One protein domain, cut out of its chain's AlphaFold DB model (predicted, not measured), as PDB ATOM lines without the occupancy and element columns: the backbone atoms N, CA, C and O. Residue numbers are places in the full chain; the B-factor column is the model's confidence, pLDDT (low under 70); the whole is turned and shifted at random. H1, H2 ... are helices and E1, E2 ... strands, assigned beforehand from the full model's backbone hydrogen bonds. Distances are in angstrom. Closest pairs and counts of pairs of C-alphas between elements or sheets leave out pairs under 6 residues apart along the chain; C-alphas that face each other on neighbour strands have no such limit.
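AT A GLANCE: This is residues 295 to 419 of the 830 residues of an uncharacterized protein of Paramecium tetraurelia (UniProt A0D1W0). What is the main picture? A small hairpin of two strands, E2 and E3, makes the core, with the long helix H3 packed chiefly on E3, and H1 and E1 lying nearer to E2. H4 meets the end of H3 at a corner, short H2 lies at the domain's other end, and residues 417 to 418 pair with E1. What is it built of? The printed part has 125 residues, with four named helices and three named strands in the order H1 E1 E2 E3 H2 H3 H4; the class is mixed, and the sheet E2 - E3 is antiparallel. It is compact, with a radius of gyration of the C-alphas of 15.0 A, and only just elongated, spanning 44 by 29 by 26 A.

IN THESE COORDINATES: Where are the strands? E2 is residues 337 to 342, 16.4 A long, from C-alpha 337 at (74.739, -65.079, -8.445). E3 is residues 355 to 360, 12.1 A, and E1 is residues 323 to 326. Where are the helices? H3 is residues 372 to 389, 26.1 A long, and H1 is residues 301 to 318, 26.3 A, from C-alpha 301 at (67.416, -70.803, -2.299). H2 is residues 365 to 370. H4 is residues 393 to 406, 19.9 A, ending with C-alpha 406 at (69.039, -39.621, -17.590).

HOW THE PARTS SIT: How do E2 and E3 pair? They form a hairpin, antiparallel at 156 degrees, with N 339 and O 359 at 2.9 A and N 356 and O 341 at 2.8 A, within hydrogen-bond range. What stands around them? H3 and E3 have 7 pairs of C-alphas within 8 A, the closest those of Leu 358 and Val 379, 5.3 A apart. E1 pairs with no named strand, but E1 and E2 are near each other. How do the helices meet? H1, with residues 307 to 315, and H3, with residues 372 to 380, only just touch, with 3 pairs within 8 A, the closest C-alphas being Ile 311 and Met 376 at 7.1 A, at a steep tilt of 40 degrees, the same way. H3 and H4 only just touch, with 3 pairs, only at the corner, about perpendicular at 84 degrees, the closest C-alphas being Ala 387 and Thr 393 at 5.2 A; H2 and H3 meet only through their link, H1 and H2 are near each other, and H1 and H4 are apart. Are the helix backbones complete? In H1, H2 and H4 every O i to N i+4 pair is within hydrogen-bond range, and in H3 13 of 14 are.

THE WHOLE: How large is it? The two C-alphas farthest apart, of Thr 296 and Gly 391, are 48.2 A apart. Is it whole, and which link is long? The printed part has no cut, and the link E2 to E3, 12 residues, is long. Where is confidence low? Residues 295 to 298, 332 and 408 to 410 are under 70; the mean pLDDT of the printed part is 87.3.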
ATOM      1  N   THR A 295      64.271 -78.426 -13.421       44.06
ATOM      2  CA  THR A 295      65.397 -79.369 -13.614       44.06
ATOM      3  C   THR A 295      65.819 -80.102 -12.346       44.06
ATOM      4  O   THR A 295      65.791 -79.552 -11.255       44.06
ATOM      5  N   THR A 296      66.297 -81.334 -12.530       39.44
ATOM      6  CA  THR A 296      66.732 -82.338 -11.536       39.44
ATOM      7  C   THR A 296      67.929 -81.947 -10.648       39.44
ATOM      8  O   THR A 296      68.444 -82.785  -9.908       39.44
ATOM      9  N   THR A 297      68.409 -80.702 -10.711       46.94
ATOM     10  CA  THR A 297      69.565 -80.213  -9.945       46.94
ATOM     11  C   THR A 297      69.119 -79.452  -8.702       46.94
ATOM     12  O   THR A 297      68.704 -78.294  -8.767       46.94
ATOM     13  N   TRP A 298      69.252 -80.133  -7.569       60.56
ATOM     14  CA  TRP A 298      68.904 -79.680  -6.229       60.56
ATOM     15  C   TRP A 298      69.880 -78.593  -5.753       60.56
ATOM     16  O   TRP A 298      71.034 -78.888  -5.446       60.56
ATOM     17  N   HIS A 299      69.423 -77.345  -5.679       73.88
ATOM     18  CA  HIS A 299      70.089 -76.274  -4.935       73.88
ATOM     19  C   HIS A 299      69.054 -75.578  -4.055       73.88
ATOM     20  O   HIS A 299      67.871 -75.559  -4.391       73.88
ATOM     21  N   ASN A 300      69.491 -75.042  -2.920       83.44
ATOM     22  CA  ASN A 300      68.598 -74.431  -1.950       83.44
ATOM     23  C   ASN A 300      68.656 -72.907  -2.076       83.44
ATOM     24  O   ASN A 300      69.736 -72.317  -2.007       83.44
ATOM     25  N   GLU A 301      67.500 -72.263  -2.245       87.31
ATOM     26  CA  GLU A 301      67.416 -70.803  -2.299       87.31
ATOM     27  C   GLU A 301      68.006 -70.150  -1.043       87.31
ATOM     28  O   GLU A 301      68.671 -69.115  -1.133       87.31
ATOM     29  N   ALA A 302      67.828 -70.796   0.114       88.44
ATOM     30  CA  ALA A 302      68.337 -70.322   1.389       88.44
ATOM     31  C   ALA A 302      69.853 -70.099   1.357       88.44
ATOM     32  O   ALA A 302      70.341 -69.155   1.972       88.44
ATOM     33  N   ASP A 303      70.619 -70.916   0.628       89.50
ATOM     34  CA  ASP A 303      72.074 -70.758   0.557       89.50
ATOM     35  C   ASP A 303      72.451 -69.445  -0.149       89.50
ATOM     36  O   ASP A 303      73.342 -68.727   0.303       89.50
ATOM     37  N   PHE A 304      71.724 -69.067  -1.201       91.50
ATOM     38  CA  PHE A 304      71.947 -67.806  -1.912       91.50
ATOM     39  C   PHE A 304      71.407 -66.592  -1.149       91.50
ATOM     40  O   PHE A 304      72.047 -65.541  -1.159       91.50
ATOM     41  N   ALA A 305      70.260 -66.726  -0.476       92.12
ATOM     42  CA  ALA A 305      69.708 -65.681   0.389       92.12
ATOM     43  C   ALA A 305      70.644 -65.379   1.572       92.12
ATOM     44  O   ALA A 305      70.929 -64.215   1.855       92.12
ATOM     45  N   ASN A 306      71.211 -66.421   2.191       93.88
ATOM     46  CA  ASN A 306      72.233 -66.286   3.228       93.88
ATOM     47  C   ASN A 306      73.460 -65.534   2.711       93.88
ATOM     48  O   ASN A 306      73.889 -64.569   3.333       93.88
ATOM     49  N   LYS A 307      73.992 -65.919   1.542       94.19
ATOM     50  CA  LYS A 307      75.156 -65.243   0.951       94.19
ATOM     51  C   LYS A 307      74.883 -63.796   0.543       94.19
ATOM     52  O   LYS A 307      75.765 -62.956   0.697       94.19
ATOM     53  N   PHE A 308      73.671 -63.484   0.084       95.56
ATOM     54  CA  PHE A 308      73.233 -62.107  -0.152       95.56
ATOM     55  C   PHE A 308      73.202 -61.280   1.143       95.56
ATOM     56  O   PHE A 308      73.667 -60.142   1.158       95.56
ATOM     57  N   ASN A 309      72.690 -61.845   2.239       95.50
ATOM     58  CA  ASN A 309      72.675 -61.152   3.526       95.50
ATOM     59  C   ASN A 309      74.092 -60.979   4.095       95.50
ATOM     60  O   ASN A 309      74.429 -59.900   4.567       95.50
ATOM     61  N   GLU A 310      74.942 -61.998   3.984       94.44
ATOM     62  CA  GLU A 310      76.330 -61.974   4.455       94.44
ATOM     63  C   GLU A 310      77.148 -60.863   3.780       94.44
ATOM     64  O   GLU A 310      77.734 -60.030   4.466       94.44
ATOM     65  N   ILE A 311      77.139 -60.784   2.443       93.19
ATOM     66  CA  ILE A 311      77.842 -59.703   1.729       93.19
ATOM     67  C   ILE A 311      77.189 -58.335   1.977       93.19
ATOM     68  O   ILE A 311      77.895 -57.341   2.118       93.19
ATOM     69  N   GLY A 312      75.855 -58.272   2.051       93.88
ATOM     70  CA  GLY A 312      75.141 -57.022   2.293       93.88
ATOM     71  C   GLY A 312      75.500 -56.402   3.641       93.88
ATOM     72  O   GLY A 312      75.720 -55.195   3.704       93.88
ATOM     73  N   GLN A 313      75.649 -57.228   4.681       94.44
ATOM     74  CA  GLN A 313      76.078 -56.768   6.000       94.44
ATOM     75  C   GLN A 313      77.531 -56.277   5.975       94.44
ATOM     76  O   GLN A 313      77.784 -55.149   6.381       94.44
ATOM     77  N   ILE A 314      78.456 -57.064   5.405       91.56
ATOM     78  CA  ILE A 314      79.878 -56.681   5.280       91.56
ATOM     79  C   ILE A 314      80.025 -55.330   4.570       91.56
ATOM     80  O   ILE A 314      80.823 -54.487   4.972       91.56
ATOM     81  N   LEU A 315      79.253 -55.112   3.503       92.50
ATOM     82  CA  LEU A 315      79.297 -53.863   2.752       92.50
ATOM     83  C   LEU A 315      78.669 -52.697   3.515       92.50
ATOM     84  O   LEU A 315      79.205 -51.599   3.430       92.50
ATOM     85  N   LYS A 316      77.577 -52.907   4.260       93.25
ATOM     86  CA  LYS A 316      76.970 -51.858   5.096       93.25
ATOM     87  C   LYS A 316      77.858 -51.447   6.264       93.25
ATOM     88  O   LYS A 316      77.897 -50.266   6.592       93.25
ATOM     89  N   ASP A 317      78.591 -52.387   6.853       90.25
ATOM     90  CA  ASP A 317      79.538 -52.087   7.933       90.25
ATOM     91  C   ASP A 317      80.651 -51.145   7.448       90.25
ATOM     92  O   ASP A 317      81.147 -50.312   8.204       90.25
ATOM     93  N   LEU A 318      81.022 -51.248   6.167       87.75
ATOM     94  CA  LEU A 318      82.090 -50.452   5.574       87.75
ATOM     95  C   LEU A 318      81.610 -49.197   4.844       87.75
ATOM     96  O   LEU A 318      82.314 -48.191   4.835       87.75
ATOM     97  N   PHE A 319      80.432 -49.246   4.233       93.00
ATOM     98  CA  PHE A 319      79.779 -48.147   3.534       93.00
ATOM     99  C   PHE A 319      78.404 -47.934   4.177       93.00
ATOM    100  O   PHE A 319      77.415 -48.491   3.697       93.00
ATOM    101  N   PRO A 320      78.301 -47.137   5.257       92.44
ATOM    102  CA  PRO A 320      77.081 -47.051   6.066       92.44
ATOM    103  C   PRO A 320      75.818 -46.684   5.276       92.44
ATOM    104  O   PRO A 320      74.716 -47.113   5.619       92.44
ATOM    105  N   ASN A 321      75.983 -45.921   4.191       95.31
ATOM    106  CA  ASN A 321      74.892 -45.406   3.365       95.31
ATOM    107  C   ASN A 321      74.670 -46.199   2.063       95.31
ATOM    108  O   ASN A 321      73.872 -45.773   1.227       95.31
ATOM    109  N   ILE A 322      75.340 -47.339   1.863       96.00
ATOM    110  CA  ILE A 322      75.157 -48.157   0.657       96.00
ATOM    111  C   ILE A 322      73.747 -48.764   0.584       96.00
ATOM    112  O   ILE A 322      73.224 -49.344   1.540       96.00
ATOM    113  N   GLU A 323      73.140 -48.693  -0.598       96.44
ATOM    114  CA  GLU A 323      71.882 -49.361  -0.919       96.44
ATOM    115  C   GLU A 323      72.167 -50.683  -1.644       96.44
ATOM    116  O   GLU A 323      72.448 -50.708  -2.842       96.44
ATOM    117  N   VAL A 324      72.091 -51.805  -0.924       96.94
ATOM    118  CA  VAL A 324      72.230 -53.143  -1.523       96.94
ATOM    119  C   VAL A 324      70.859 -53.661  -1.948       96.94
ATOM    120  O   VAL A 324      69.996 -53.914  -1.104       96.94
ATOM    121  N   ILE A 325      70.674 -53.851  -3.255       96.12
ATOM    122  CA  ILE A 325      69.403 -54.259  -3.859       96.12
ATOM    123  C   ILE A 325      69.531 -55.666  -4.441       96.12
ATOM    124  O   ILE A 325      70.371 -55.937  -5.301       96.12
ATOM    125  N   GLY A 326      68.679 -56.574  -3.977       95.31
ATOM    126  CA  GLY A 326      68.577 -57.938  -4.471       95.31
ATOM    127  C   GLY A 326      67.674 -58.044  -5.695       95.31
ATOM    128  O   GLY A 326      66.619 -57.413  -5.733       95.31
ATOM    129  N   ASN A 327      68.055 -58.878  -6.665       92.81
ATOM    130  CA  ASN A 327      67.211 -59.303  -7.794       92.81
ATOM    131  C   ASN A 327      66.574 -58.154  -8.592       92.81
ATOM    132  O   ASN A 327      65.399 -58.227  -8.965       92.81
ATOM    133  N   TRP A 328      67.342 -57.091  -8.863       92.75
ATOM    134  CA  TRP A 328      66.880 -55.981  -9.703       92.75
ATOM    135  C   TRP A 328      66.448 -56.474 -11.083       92.75
ATOM    136  O   TRP A 328      65.397 -56.063 -11.575       92.75
ATOM    137  N   ASP A 329      67.235 -57.371 -11.689       88.25
ATOM    138  CA  ASP A 329      66.851 -58.040 -12.931       88.25
ATOM    139  C   ASP A 329      66.260 -59.418 -12.637       88.25
ATOM    140  O   ASP A 329      66.653 -60.114 -11.699       88.25
ATOM    141  N   LYS A 330      65.337 -59.858 -13.495       80.56
ATOM    142  CA  LYS A 330      64.779 -61.207 -13.412       80.56
ATOM    143  C   LYS A 330      65.826 -62.241 -13.836       80.56
ATOM    144  O   LYS A 330      66.185 -62.324 -15.010       80.56
ATOM    145  N   THR A 331      66.254 -63.082 -12.904       73.62
ATOM    146  CA  THR A 331      67.171 -64.193 -13.177       73.62
ATOM    147  C   THR A 331      66.401 -65.389 -13.742       73.62
ATOM    148  O   THR A 331      65.447 -65.853 -13.128       73.62
ATOM    149  N   GLN A 332      66.800 -65.902 -14.910       65.50
ATOM    150  CA  GLN A 332      66.236 -67.139 -15.493       65.50
ATOM    151  C   GLN A 332      67.185 -68.343 -15.372       65.50
ATOM    152  O   GLN A 332      66.859 -69.444 -15.810       65.50
ATOM    153  N   GLN A 333      68.387 -68.120 -14.841       70.38
ATOM    154  CA  GLN A 333      69.449 -69.115 -14.783       70.38
ATOM    155  C   GLN A 333      69.489 -69.794 -13.413       70.38
ATOM    156  O   GLN A 333      69.409 -69.135 -12.378       70.38
ATOM    157  N   LEU A 334      69.665 -71.114 -13.433       75.50
ATOM    158  CA  LEU A 334      69.902 -71.936 -12.248       75.50
ATOM    159  C   LEU A 334      71.191 -71.518 -11.539       75.50
ATOM    160  O   LEU A 334      72.200 -71.255 -12.193       75.50
ATOM    161  N   GLU A 335      71.167 -71.527 -10.203       84.50
ATOM    162  CA  GLU A 335      72.313 -71.176  -9.356       84.50
ATOM    163  C   GLU A 335      72.969 -69.826  -9.709       84.50
ATOM    164  O   GLU A 335      74.197 -69.686  -9.628       84.50
ATOM    165  N   HIS A 336      72.181 -68.852 -10.160       88.06
ATOM    166  CA  HIS A 336      72.697 -67.551 -10.572       88.06
ATOM    167  C   HIS A 336      73.134 -66.720  -9.355       88.06
ATOM    168  O   HIS A 336      72.453 -66.715  -8.329       88.06
ATOM    169  N   PHE A 337      74.277 -66.035  -9.455       93.25
ATOM    170  CA  PHE A 337      74.739 -65.079  -8.445       93.25
ATOM    171  C   PHE A 337      75.709 -64.070  -9.073       93.25
ATOM    172  O   PHE A 337      76.868 -64.402  -9.334       93.25
ATOM    173  N   ASP A 338      75.235 -62.847  -9.286       94.94
ATOM    174  CA  ASP A 338      75.967 -61.755  -9.923       94.94
ATOM    175  C   ASP A 338      75.940 -60.514  -9.026       94.94
ATOM    176  O   ASP A 338      74.899 -60.168  -8.469       94.94
ATOM    177  N   VAL A 339      77.077 -59.826  -8.925       96.19
ATOM    178  CA  VAL A 339      77.220 -58.552  -8.211       96.19
ATOM    179  C   VAL A 339      77.705 -57.505  -9.195       96.19
ATOM    180  O   VAL A 339      78.733 -57.692  -9.856       96.19
ATOM    181  N   TYR A 340      76.979 -56.402  -9.311       96.06
ATOM    182  CA  TYR A 340      77.322 -55.341 -10.245       96.06
ATOM    183  C   TYR A 340      76.849 -53.971  -9.756       96.06
ATOM    184  O   TYR A 340      75.956 -53.850  -8.917       96.06
ATOM    185  N   ILE A 341      77.443 -52.930 -10.331       95.12
ATOM    186  CA  ILE A 341      77.071 -51.531 -10.119       95.12
ATOM    187  C   ILE A 341      76.650 -50.906 -11.452       95.12
ATOM    188  O   ILE A 341      77.120 -51.329 -12.509       95.12
ATOM    189  N   ARG A 342      75.720 -49.948 -11.439       92.12
ATOM    190  CA  ARG A 342      75.239 -49.266 -12.655       92.12
ATOM    191  C   ARG A 342      75.735 -47.832 -12.722       92.12
ATOM    192  O   ARG A 342      75.814 -47.177 -11.689       92.12
ATOM    193  N   GLY A 343      76.014 -47.351 -13.931       89.19
ATOM    194  CA  GLY A 343      76.230 -45.929 -14.218       89.19
ATOM    195  C   GLY A 343      77.559 -45.336 -13.773       89.19
ATOM    196  O   GLY A 343      77.821 -44.167 -14.037       89.19
ATOM    197  N   VAL A 344      78.399 -46.135 -13.119       90.88
ATOM    198  CA  VAL A 344      79.719 -45.734 -12.629       90.88
ATOM    199  C   VAL A 344      80.754 -46.803 -12.963       90.88
ATOM    200  O   VAL A 344      80.429 -47.987 -13.046       90.88
ATOM    201  N   GLY A 345      81.992 -46.374 -13.198       88.62
ATOM    202  CA  GLY A 345      83.107 -47.210 -13.644       88.62
ATOM    203  C   GLY A 345      83.623 -46.816 -15.030       88.62
ATOM    204  O   GLY A 345      83.248 -45.787 -15.592       88.62
ATOM    205  N   GLN A 346      84.512 -47.631 -15.598       84.19
ATOM    206  CA  GLN A 346      85.078 -47.359 -16.920       84.19
ATOM    207  C   GLN A 346      84.059 -47.657 -18.026       84.19
ATOM    208  O   GLN A 346      83.498 -48.751 -18.074       84.19
ATOM    209  N   LEU A 347      83.889 -46.730 -18.975       82.00
ATOM    210  CA  LEU A 347      82.969 -46.891 -20.114       82.00
ATOM    211  C   LEU A 347      83.242 -48.163 -20.936       82.00
ATOM    212  O   LEU A 347      82.316 -48.776 -21.451       82.00
ATOM    213  N   SER A 348      84.503 -48.599 -21.022       83.50
ATOM    214  CA  SER A 348      84.905 -49.833 -21.714       83.50
ATOM    215  C   SER A 348      84.449 -51.121 -21.014       83.50
ATOM    216  O   SER A 348      84.420 -52.181 -21.640       83.50
ATOM    217  N   GLN A 349      84.118 -51.044 -19.723       83.44
ATOM    218  CA  GLN A 349      83.662 -52.165 -18.895       83.44
ATOM    219  C   GLN A 349      82.141 -52.184 -18.714       83.44
ATOM    220  O   GLN A 349      81.594 -53.191 -18.262       83.44
ATOM    221  N   MET A 350      81.469 -51.085 -19.062       88.75
ATOM    222  CA  MET A 350      80.017 -50.983 -19.024       88.75
ATOM    223  C   MET A 350      79.395 -51.783 -20.163       88.75
ATOM    224  O   MET A 350      79.830 -51.721 -21.314       88.75
ATOM    225  N   ASP A 351      78.342 -52.528 -19.849       88.56
ATOM    226  CA  ASP A 351      77.496 -53.110 -20.880       88.56
ATOM    227  C   ASP A 351      76.457 -52.105 -21.413       88.56
ATOM    228  O   ASP A 351      76.416 -50.938 -21.028       88.56
ATOM    229  N   LYS A 352      75.586 -52.567 -22.317       85.81
ATOM    230  CA  LYS A 352      74.534 -51.738 -22.931       85.81
ATOM    231  C   LYS A 352      73.517 -51.178 -21.926       85.81
ATOM    232  O   LYS A 352      72.821 -50.223 -22.249       85.81
ATOM    233  N   GLU A 353      73.410 -51.782 -20.745       86.06
ATOM    234  CA  GLU A 353      72.534 -51.343 -19.653       86.06
ATOM    235  C   GLU A 353      73.301 -50.506 -18.612       86.06
ATOM    236  O   GLU A 353      72.775 -50.204 -17.541       86.06
ATOM    237  N   GLY A 354      74.558 -50.149 -18.904       88.75
ATOM    238  CA  GLY A 354      75.422 -49.393 -18.007       88.75
ATOM    239  C   GLY A 354      75.896 -50.180 -16.793       88.75
ATOM    240  O   GLY A 354      76.279 -49.568 -15.798       88.75
ATOM    241  N   ARG A 355      75.841 -51.517 -16.827       92.69
ATOM    242  CA  ARG A 355      76.287 -52.373 -15.721       92.69
ATOM    243  C   ARG A 355      77.784 -52.627 -15.814       92.69
ATOM    244  O   ARG A 355      78.276 -53.073 -16.850       92.69
ATOM    245  N   VAL A 356      78.472 -52.454 -14.694       94.56
ATOM    246  CA  VAL A 356      79.844 -52.908 -14.463       94.56
ATOM    247  C   VAL A 356      79.793 -54.079 -13.490       94.56
ATOM    248  O   VAL A 356      79.419 -53.933 -12.327       94.56
ATOM    249  N   PHE A 357      80.130 -55.271 -13.981       94.56
ATOM    250  CA  PHE A 357      80.071 -56.498 -13.192       94.56
ATOM    251  C   PHE A 357      81.329 -56.673 -12.351       94.56
ATOM    252  O   PHE A 357      82.412 -56.901 -12.888       94.56
ATOM    253  N   LEU A 358      81.154 -56.637 -11.034       94.94
ATOM    254  CA  LEU A 358      82.218 -56.837 -10.051       94.94
ATOM    255  C   LEU A 358      82.475 -58.338  -9.843       94.94
ATOM    256  O   LEU A 358      83.614 -58.803  -9.733       94.94
ATOM    257  N   PHE A 359      81.396 -59.127  -9.877       95.12
ATOM    258  CA  PHE A 359      81.452 -60.580  -9.794       95.12
ATOM    259  C   PHE A 359      80.333 -61.244 -10.599       95.12
ATOM    260  O   PHE A 359      79.196 -60.780 -10.613       95.12
ATOM    261  N   ARG A 360      80.660 -62.376 -11.236       93.25
ATOM    262  CA  ARG A 360      79.688 -63.304 -11.824       93.25
ATOM    263  C   ARG A 360      80.036 -64.737 -11.458       93.25
ATOM    264  O   ARG A 360      81.166 -65.180 -11.712       93.25
ATOM    265  N   LYS A 361      79.081 -65.484 -10.907       92.25
ATOM    266  CA  LYS A 361      79.286 -66.902 -10.591       92.25
ATOM    267  C   LYS A 361      79.366 -67.723 -11.878       92.25
ATOM    268  O   LYS A 361      78.378 -67.934 -12.566       92.25
ATOM    269  N   ASN A 362      80.549 -68.279 -12.137       88.12
ATOM    270  CA  ASN A 362      80.808 -69.203 -13.252       88.12
ATOM    271  C   ASN A 362      81.237 -70.608 -12.782       88.12
ATOM    272  O   ASN A 362      81.626 -71.449 -13.592       88.12
ATOM    273  N   GLU A 363      81.236 -70.857 -11.470       86.31
ATOM    274  CA  GLU A 363      81.684 -72.112 -10.859       86.31
ATOM    275  C   GLU A 363      80.527 -72.928 -10.260       86.31
ATOM    276  O   GLU A 363      79.406 -72.433 -10.114       86.31
ATOM    277  N   LYS A 364      80.802 -74.204  -9.945       86.94
ATOM    278  CA  LYS A 364      79.841 -75.108  -9.290       86.94
ATOM    279  C   LYS A 364      79.489 -74.598  -7.890       86.94
ATOM    280  O   LYS A 364      80.370 -74.075  -7.207       86.94
ATOM    281  N   LEU A 365      78.253 -74.843  -7.447       85.00
ATOM    282  CA  LEU A 365      77.731 -74.389  -6.154       85.00
ATOM    283  C   LEU A 365      78.659 -74.663  -4.965       85.00
ATOM    284  O   LEU A 365      79.010 -73.724  -4.264       85.00
ATOM    285  N   ALA A 366      79.115 -75.907  -4.776       84.00
ATOM    286  CA  ALA A 366      79.967 -76.270  -3.635       84.00
ATOM    287  C   ALA A 366      81.221 -75.382  -3.539       84.00
ATOM    288  O   ALA A 366      81.487 -74.769  -2.514       84.00
ATOM    289  N   LYS A 367      81.923 -75.206  -4.663       87.44
ATOM    290  CA  LYS A 367      83.127 -74.373  -4.715       87.44
ATOM    291  C   LYS A 367      82.827 -72.890  -4.485       87.44
ATOM    292  O   LYS A 367      83.629 -72.196  -3.871       87.44
ATOM    293  N   PHE A 368      81.700 -72.406  -5.005       90.00
ATOM    294  CA  PHE A 368      81.257 -71.034  -4.772       90.00
ATOM    295  C   PHE A 368      81.005 -70.781  -3.281       90.00
ATOM    296  O   PHE A 368      81.473 -69.771  -2.765       90.00
ATOM    297  N   LEU A 369      80.330 -71.707  -2.595       87.25
ATOM    298  CA  LEU A 369      80.060 -71.601  -1.160       87.25
ATOM    299  C   LEU A 369      81.355 -71.660  -0.335       87.25
ATOM    300  O   LEU A 369      81.565 -70.784   0.500       87.25
ATOM    301  N   ASP A 370      82.253 -72.608  -0.631       86.88
ATOM    302  CA  ASP A 370      83.524 -72.784   0.092       86.88
ATOM    303  C   ASP A 370      84.465 -71.579  -0.053       86.88
ATOM    304  O   ASP A 370      85.208 -71.231   0.861       86.88
ATOM    305  N   CYS A 371      84.457 -70.931  -1.220       89.31
ATOM    306  CA  CYS A 371      85.346 -69.809  -1.528       89.31
ATOM    307  C   CYS A 371      84.648 -68.443  -1.467       89.31
ATOM    308  O   CYS A 371      85.239 -67.461  -1.927       89.31
ATOM    309  N   PHE A 372      83.423 -68.359  -0.935       89.69
ATOM    310  CA  PHE A 372      82.568 -67.174  -1.049       89.69
ATOM    311  C   PHE A 372      83.259 -65.892  -0.569       89.69
ATOM    312  O   PHE A 372      83.424 -64.958  -1.353       89.69
ATOM    313  N   LEU A 373      83.761 -65.875   0.671       85.81
ATOM    314  CA  LEU A 373      84.426 -64.704   1.258       85.81
ATOM    315  C   LEU A 373      85.616 -64.226   0.417       85.81
ATOM    316  O   LEU A 373      85.748 -63.040   0.130       85.81
ATOM    317  N   LYS A 374      86.432 -65.160  -0.087       86.50
ATOM    318  CA  LYS A 374      87.567 -64.839  -0.963       86.50
ATOM    319  C   LYS A 374      87.125 -64.197  -2.282       86.50
ATOM    320  O   LYS A 374      87.865 -63.400  -2.850       86.50
ATOM    321  N   ARG A 375      85.942 -64.545  -2.801       86.38
ATOM    322  CA  ARG A 375      85.371 -63.881  -3.985       86.38
ATOM    323  C   ARG A 375      84.862 -62.485  -3.654       86.38
ATOM    324  O   ARG A 375      85.018 -61.594  -4.482       86.38
ATOM    325  N   MET A 376      84.283 -62.304  -2.472       88.94
ATOM    326  CA  MET A 376      83.742 -61.014  -2.047       88.94
ATOM    327  C   MET A 376      84.838 -59.986  -1.758       88.94
ATOM    328  O   MET A 376      84.613 -58.811  -2.011       88.94
ATOM    329  N   LEU A 377      86.052 -60.412  -1.383       85.12
ATOM    330  CA  LEU A 377      87.220 -59.517  -1.325       85.12
ATOM    331  C   LEU A 377      87.469 -58.802  -2.656       85.12
ATOM    332  O   LEU A 377      87.688 -57.601  -2.679       85.12
ATOM    333  N   LYS A 378      87.337 -59.511  -3.782       88.50
ATOM    334  CA  LYS A 378      87.487 -58.893  -5.104       88.50
ATOM    335  C   LYS A 378      86.392 -57.854  -5.376       88.50
ATOM    336  O   LYS A 378      86.670 -56.815  -5.957       88.50
ATOM    337  N   VAL A 379      85.151 -58.145  -4.978       90.94
ATOM    338  CA  VAL A 379      84.034 -57.192  -5.108       90.94
ATOM    339  C   VAL A 379      84.324 -55.935  -4.298       90.94
ATOM    340  O   VAL A 379      84.119 -54.834  -4.793       90.94
ATOM    341  N   TYR A 380      84.822 -56.111  -3.077       89.69
ATOM    342  CA  TYR A 380      85.243 -55.019  -2.216       89.69
ATOM    343  C   TYR A 380      86.344 -54.168  -2.864       89.69
ATOM    344  O   TYR A 380      86.151 -52.963  -3.020       89.69
ATOM    345  N   ASP A 381      87.438 -54.793  -3.306       87.31
ATOM    346  CA  ASP A 381      88.557 -54.096  -3.946       87.31
ATOM    347  C   ASP A 381      88.078 -53.292  -5.164       87.31
ATOM    348  O   ASP A 381      88.432 -52.126  -5.324       87.31
ATOM    349  N   ASP A 382      87.210 -53.884  -5.990       90.88
ATOM    350  CA  ASP A 382      86.658 -53.215  -7.165       90.88
ATOM    351  C   ASP A 382      85.796 -51.992  -6.769       90.88
ATOM    352  O   ASP A 382      85.897 -50.949  -7.412       90.88
ATOM    353  N   ILE A 383      84.987 -52.059  -5.699       90.75
ATOM    354  CA  ILE A 383      84.201 -50.905  -5.206       90.75
ATOM    355  C   ILE A 383      85.123 -49.785  -4.725       90.75
ATOM    356  O   ILE A 383      84.885 -48.626  -5.058       90.75
ATOM    357  N   VAL A 384      86.180 -50.115  -3.978       88.88
ATOM    358  CA  VAL A 384      87.158 -49.126  -3.498       88.88
ATOM    359  C   VAL A 384      87.881 -48.469  -4.666       88.88
ATOM    360  O   VAL A 384      87.993 -47.247  -4.694       88.88
ATOM    361  N   LEU A 385      88.315 -49.245  -5.661       88.88
ATOM    362  CA  LEU A 385      88.975 -48.715  -6.854       88.88
ATOM    363  C   LEU A 385      88.047 -47.809  -7.667       88.88
ATOM    364  O   LEU A 385      88.480 -46.766  -8.160       88.88
ATOM    365  N   ILE A 386      86.767 -48.174  -7.795       89.94
ATOM    366  CA  ILE A 386      85.777 -47.310  -8.441       89.94
ATOM    367  C   ILE A 386      85.604 -46.034  -7.607       89.94
ATOM    368  O   ILE A 386      85.730 -44.951  -8.163       89.94
ATOM    369  N   ALA A 387      85.398 -46.125  -6.292       88.62
ATOM    370  CA  ALA A 387      85.263 -44.957  -5.416       88.62
ATOM    371  C   ALA A 387      86.473 -44.012  -5.513       88.62
ATOM    372  O   ALA A 387      86.294 -42.811  -5.688       88.62
ATOM    373  N   GLN A 388      87.693 -44.553  -5.509       85.69
ATOM    374  CA  GLN A 388      88.927 -43.785  -5.692       85.69
ATOM    375  C   GLN A 388      88.995 -43.092  -7.057       85.69
ATOM    376  O   GLN A 388      89.408 -41.939  -7.134       85.69
ATOM    377  N   ALA A 389      88.551 -43.751  -8.133       86.50
ATOM    378  CA  ALA A 389      88.501 -43.138  -9.462       86.50
ATOM    379  C   ALA A 389      87.527 -41.944  -9.534       86.50
ATOM    380  O   ALA A 389      87.700 -41.059 -10.371       86.50
ATOM    381  N   TYR A 390      86.526 -41.908  -8.650       87.25
ATOM    382  CA  TYR A 390      85.600 -40.787  -8.473       87.25
ATOM    383  C   TYR A 390      86.018 -39.833  -7.336       87.25
ATOM    384  O   TYR A 390      85.329 -38.847  -7.090       87.25
ATOM    385  N   GLY A 391      87.146 -40.086  -6.666       85.56
ATOM    386  CA  GLY A 391      87.626 -39.349  -5.497       85.56
ATOM    387  C   GLY A 391      87.043 -39.873  -4.183       85.56
ATOM    388  O   GLY A 391      87.798 -40.246  -3.287       85.56
ATOM    389  N   ASP A 392      85.715 -39.940  -4.076       88.88
ATOM    390  CA  ASP A 392      85.012 -40.511  -2.926       88.88
ATOM    391  C   ASP A 392      83.686 -41.193  -3.325       88.88
ATOM    392  O   ASP A 392      83.234 -41.161  -4.476       88.88
ATOM    393  N   THR A 393      83.031 -41.828  -2.350       92.88
ATOM    394  CA  THR A 393      81.724 -42.459  -2.580       92.88
ATOM    395  C   THR A 393      80.580 -41.453  -2.745       92.88
ATOM    396  O   THR A 393      79.562 -41.812  -3.336       92.88
ATOM    397  N   ASN A 394      80.706 -40.202  -2.281       92.62
ATOM    398  CA  ASN A 394      79.669 -39.173  -2.456       92.62
ATOM    399  C   ASN A 394      79.564 -38.747  -3.922       92.62
ATOM    400  O   ASN A 394      78.475 -38.673  -4.491       92.62
ATOM    401  N   TYR A 395      80.704 -38.503  -4.558       92.06
ATOM    402  CA  TYR A 395      80.783 -38.155  -5.964       92.06
ATOM    403  C   TYR A 395      80.382 -39.338  -6.848       92.06
ATOM    404  O   TYR A 395      79.651 -39.154  -7.824       92.06
ATOM    405  N   LEU A 396      80.766 -40.559  -6.461       94.19
ATOM    406  CA  LEU A 396      80.272 -41.789  -7.082       94.19
ATOM    407  C   LEU A 396      78.739 -41.870  -7.013       94.19
ATOM    408  O   LEU A 396      78.103 -42.103  -8.040       94.19
ATOM    409  N   ALA A 397      78.142 -41.628  -5.842       94.62
ATOM    410  CA  ALA A 397      76.691 -41.633  -5.659       94.62
ATOM    411  C   ALA A 397      76.000 -40.584  -6.544       94.62
ATOM    412  O   ALA A 397      75.065 -40.914  -7.270       94.62
ATOM    413  N   ASN A 398      76.515 -39.352  -6.579       93.75
ATOM    414  CA  ASN A 398      75.984 -38.282  -7.429       93.75
ATOM    415  C   ASN A 398      76.046 -38.643  -8.921       93.75
ATOM    416  O   ASN A 398      75.103 -38.388  -9.673       93.75
ATOM    417  N   LYS A 399      77.151 -39.256  -9.370       93.50
ATOM    418  CA  LYS A 399      77.305 -39.703 -10.762       93.50
ATOM    419  C   LYS A 399      76.367 -40.848 -11.103       93.50
ATOM    420  O   LYS A 399      75.753 -40.828 -12.170       93.50
ATOM    421  N   GLN A 400      76.213 -41.799 -10.191       94.06
ATOM    422  CA  GLN A 400      75.255 -42.879 -10.350       94.06
ATOM    423  C   GLN A 400      73.817 -42.350 -10.405       94.06
ATOM    424  O   GLN A 400      73.055 -42.750 -11.280       94.06
ATOM    425  N   GLU A 401      73.444 -41.412  -9.536       92.00
ATOM    426  CA  GLU A 401      72.111 -40.810  -9.537       92.00
ATOM    427  C   GLU A 401      71.843 -40.029 -10.831       92.00
ATOM    428  O   GLU A 401      70.788 -40.185 -11.451       92.00
ATOM    429  N   GLN A 402      72.814 -39.236 -11.292       90.62
ATOM    430  CA  GLN A 402      72.732 -38.528 -12.571       90.62
ATOM    431  C   GLN A 402      72.499 -39.501 -13.734       90.62
ATOM    432  O   GLN A 402      71.656 -39.251 -14.600       90.62
ATOM    433  N   PHE A 403      73.225 -40.620 -13.744       89.88
ATOM    434  CA  PHE A 403      73.067 -41.677 -14.736       89.88
ATOM    435  C   PHE A 403      71.682 -42.341 -14.689       89.88
ATOM    436  O   PHE A 403      71.075 -42.563 -15.738       89.88
ATOM    437  N   LEU A 404      71.162 -42.633 -13.493       87.00
ATOM    438  CA  LEU A 404      69.850 -43.264 -13.304       87.00
ATOM    439  C   LEU A 404      68.689 -42.340 -13.703       87.00
ATOM    440  O   LEU A 404      67.674 -42.823 -14.193       87.00
ATOM    441  N   ARG A 405      68.835 -41.019 -13.536       86.19
ATOM    442  CA  ARG A 405      67.827 -40.028 -13.959       86.19
ATOM    443  C   ARG A 405      67.782 -39.813 -15.473       86.19
ATOM    444  O   ARG A 405      66.737 -39.443 -15.998       86.19
ATOM    445  N   THR A 406      68.907 -39.981 -16.165       82.25
ATOM    446  CA  THR A 406      69.039 -39.621 -17.590       82.25
ATOM    447  C   THR A 406      68.707 -40.756 -18.548       82.25
ATOM    448  O   THR A 406      68.406 -40.497 -19.712       82.25
ATOM    449  N   ASN A 407      68.727 -42.003 -18.084       76.38
ATOM    450  CA  ASN A 407      68.584 -43.159 -18.951       76.38
ATOM    451  C   ASN A 407      67.375 -44.020 -18.570       76.38
ATOM    452  O   ASN A 407      67.211 -44.433 -17.423       76.38
ATOM    453  N   ASN A 408      66.568 -44.374 -19.570       64.81
ATOM    454  CA  ASN A 408      65.443 -45.296 -19.421       64.81
ATOM    455  C   ASN A 408      65.926 -46.756 -19.492       64.81
ATOM    456  O   ASN A 408      65.907 -47.367 -20.561       64.81
ATOM    457  N   TYR A 409      66.363 -47.322 -18.365       67.81
ATOM    458  CA  TYR A 409      66.741 -48.741 -18.272       67.81
ATOM    459  C   TYR A 409      65.616 -49.642 -17.753       67.81
ATOM    460  O   TYR A 409      64.542 -49.177 -17.367       67.81
ATOM    461  N   SER A 410      65.877 -50.958 -17.768       65.69
ATOM    462  CA  SER A 410      64.974 -51.999 -17.272       65.69
ATOM    463  C   SER A 410      64.398 -51.628 -15.905       65.69
ATOM    464  O   SER A 410      65.130 -51.402 -14.937       65.69
ATOM    465  N   GLN A 411      63.064 -51.562 -15.843       73.69
ATOM    466  CA  GLN A 411      62.356 -51.317 -14.593       73.69
ATOM    467  C   GLN A 411      62.743 -52.378 -13.564       73.69
ATOM    468  O   GLN A 411      62.872 -53.561 -13.896       73.69
ATOM    469  N   ARG A 412      62.901 -51.930 -12.315       85.75
ATOM    470  CA  ARG A 412      63.133 -52.783 -11.148       85.75
ATOM    471  C   ARG A 412      62.150 -53.960 -11.173       85.75
ATOM    472  O   ARG A 412      60.937 -53.765 -11.259       85.75
ATOM    473  N   SER A 413      62.678 -55.182 -11.141       86.19
ATOM    474  CA  SER A 413      61.880 -56.409 -11.163       86.19
ATOM    475  C   SER A 413      60.892 -56.467  -9.992       86.19
ATOM    476  O   SER A 413      61.168 -55.968  -8.904       86.19
ATOM    477  N   LYS A 414      59.760 -57.159 -10.180       87.19
ATOM    478  CA  LYS A 414      58.755 -57.375  -9.117       87.19
ATOM    479  C   LYS A 414      59.283 -58.184  -7.928       87.19
ATOM    480  O   LYS A 414      58.717 -58.096  -6.850       87.19
ATOM    481  N   ILE A 415      60.326 -58.989  -8.144       87.38
ATOM    482  CA  ILE A 415      60.986 -59.785  -7.096       87.38
ATOM    483  C   ILE A 415      62.176 -59.055  -6.461       87.38
ATOM    484  O   ILE A 415      62.887 -59.639  -5.646       87.38
ATOM    485  N   ALA A 416      62.431 -57.807  -6.865       91.88
ATOM    486  CA  ALA A 416      63.514 -57.034  -6.292       91.88
ATOM    487  C   ALA A 416      63.196 -56.680  -4.838       91.88
ATOM    488  O   ALA A 416      62.071 -56.309  -4.511       91.88
ATOM    489  N   HIS A 417      64.202 -56.742  -3.979       93.19
ATOM    490  CA  HIS A 417      64.065 -56.474  -2.551       93.19
ATOM    491  C   HIS A 417      65.310 -55.756  -2.037       93.19
ATOM    492  O   HIS A 417      66.367 -55.825  -2.662       93.19
ATOM    493  N   ASP A 418      65.204 -55.080  -0.904       95.25
ATOM    494  CA  ASP A 418      66.364 -54.453  -0.271       95.25
ATOM    495  C   ASP A 418      67.080 -55.457   0.646       95.25
ATOM    496  O   ASP A 418      66.586 -56.562   0.900       95.25
ATOM    497  N   HIS A 419      68.288 -55.116   1.087       94.88
ATOM    498  CA  HIS A 419      68.998 -55.859   2.124       94.88
ATOM    499  C   HIS A 419      68.574 -55.400   3.537       94.88
ATOM    500  O   HIS A 419      68.604 -54.189   3.806       94.88
TER     501      HIS A 419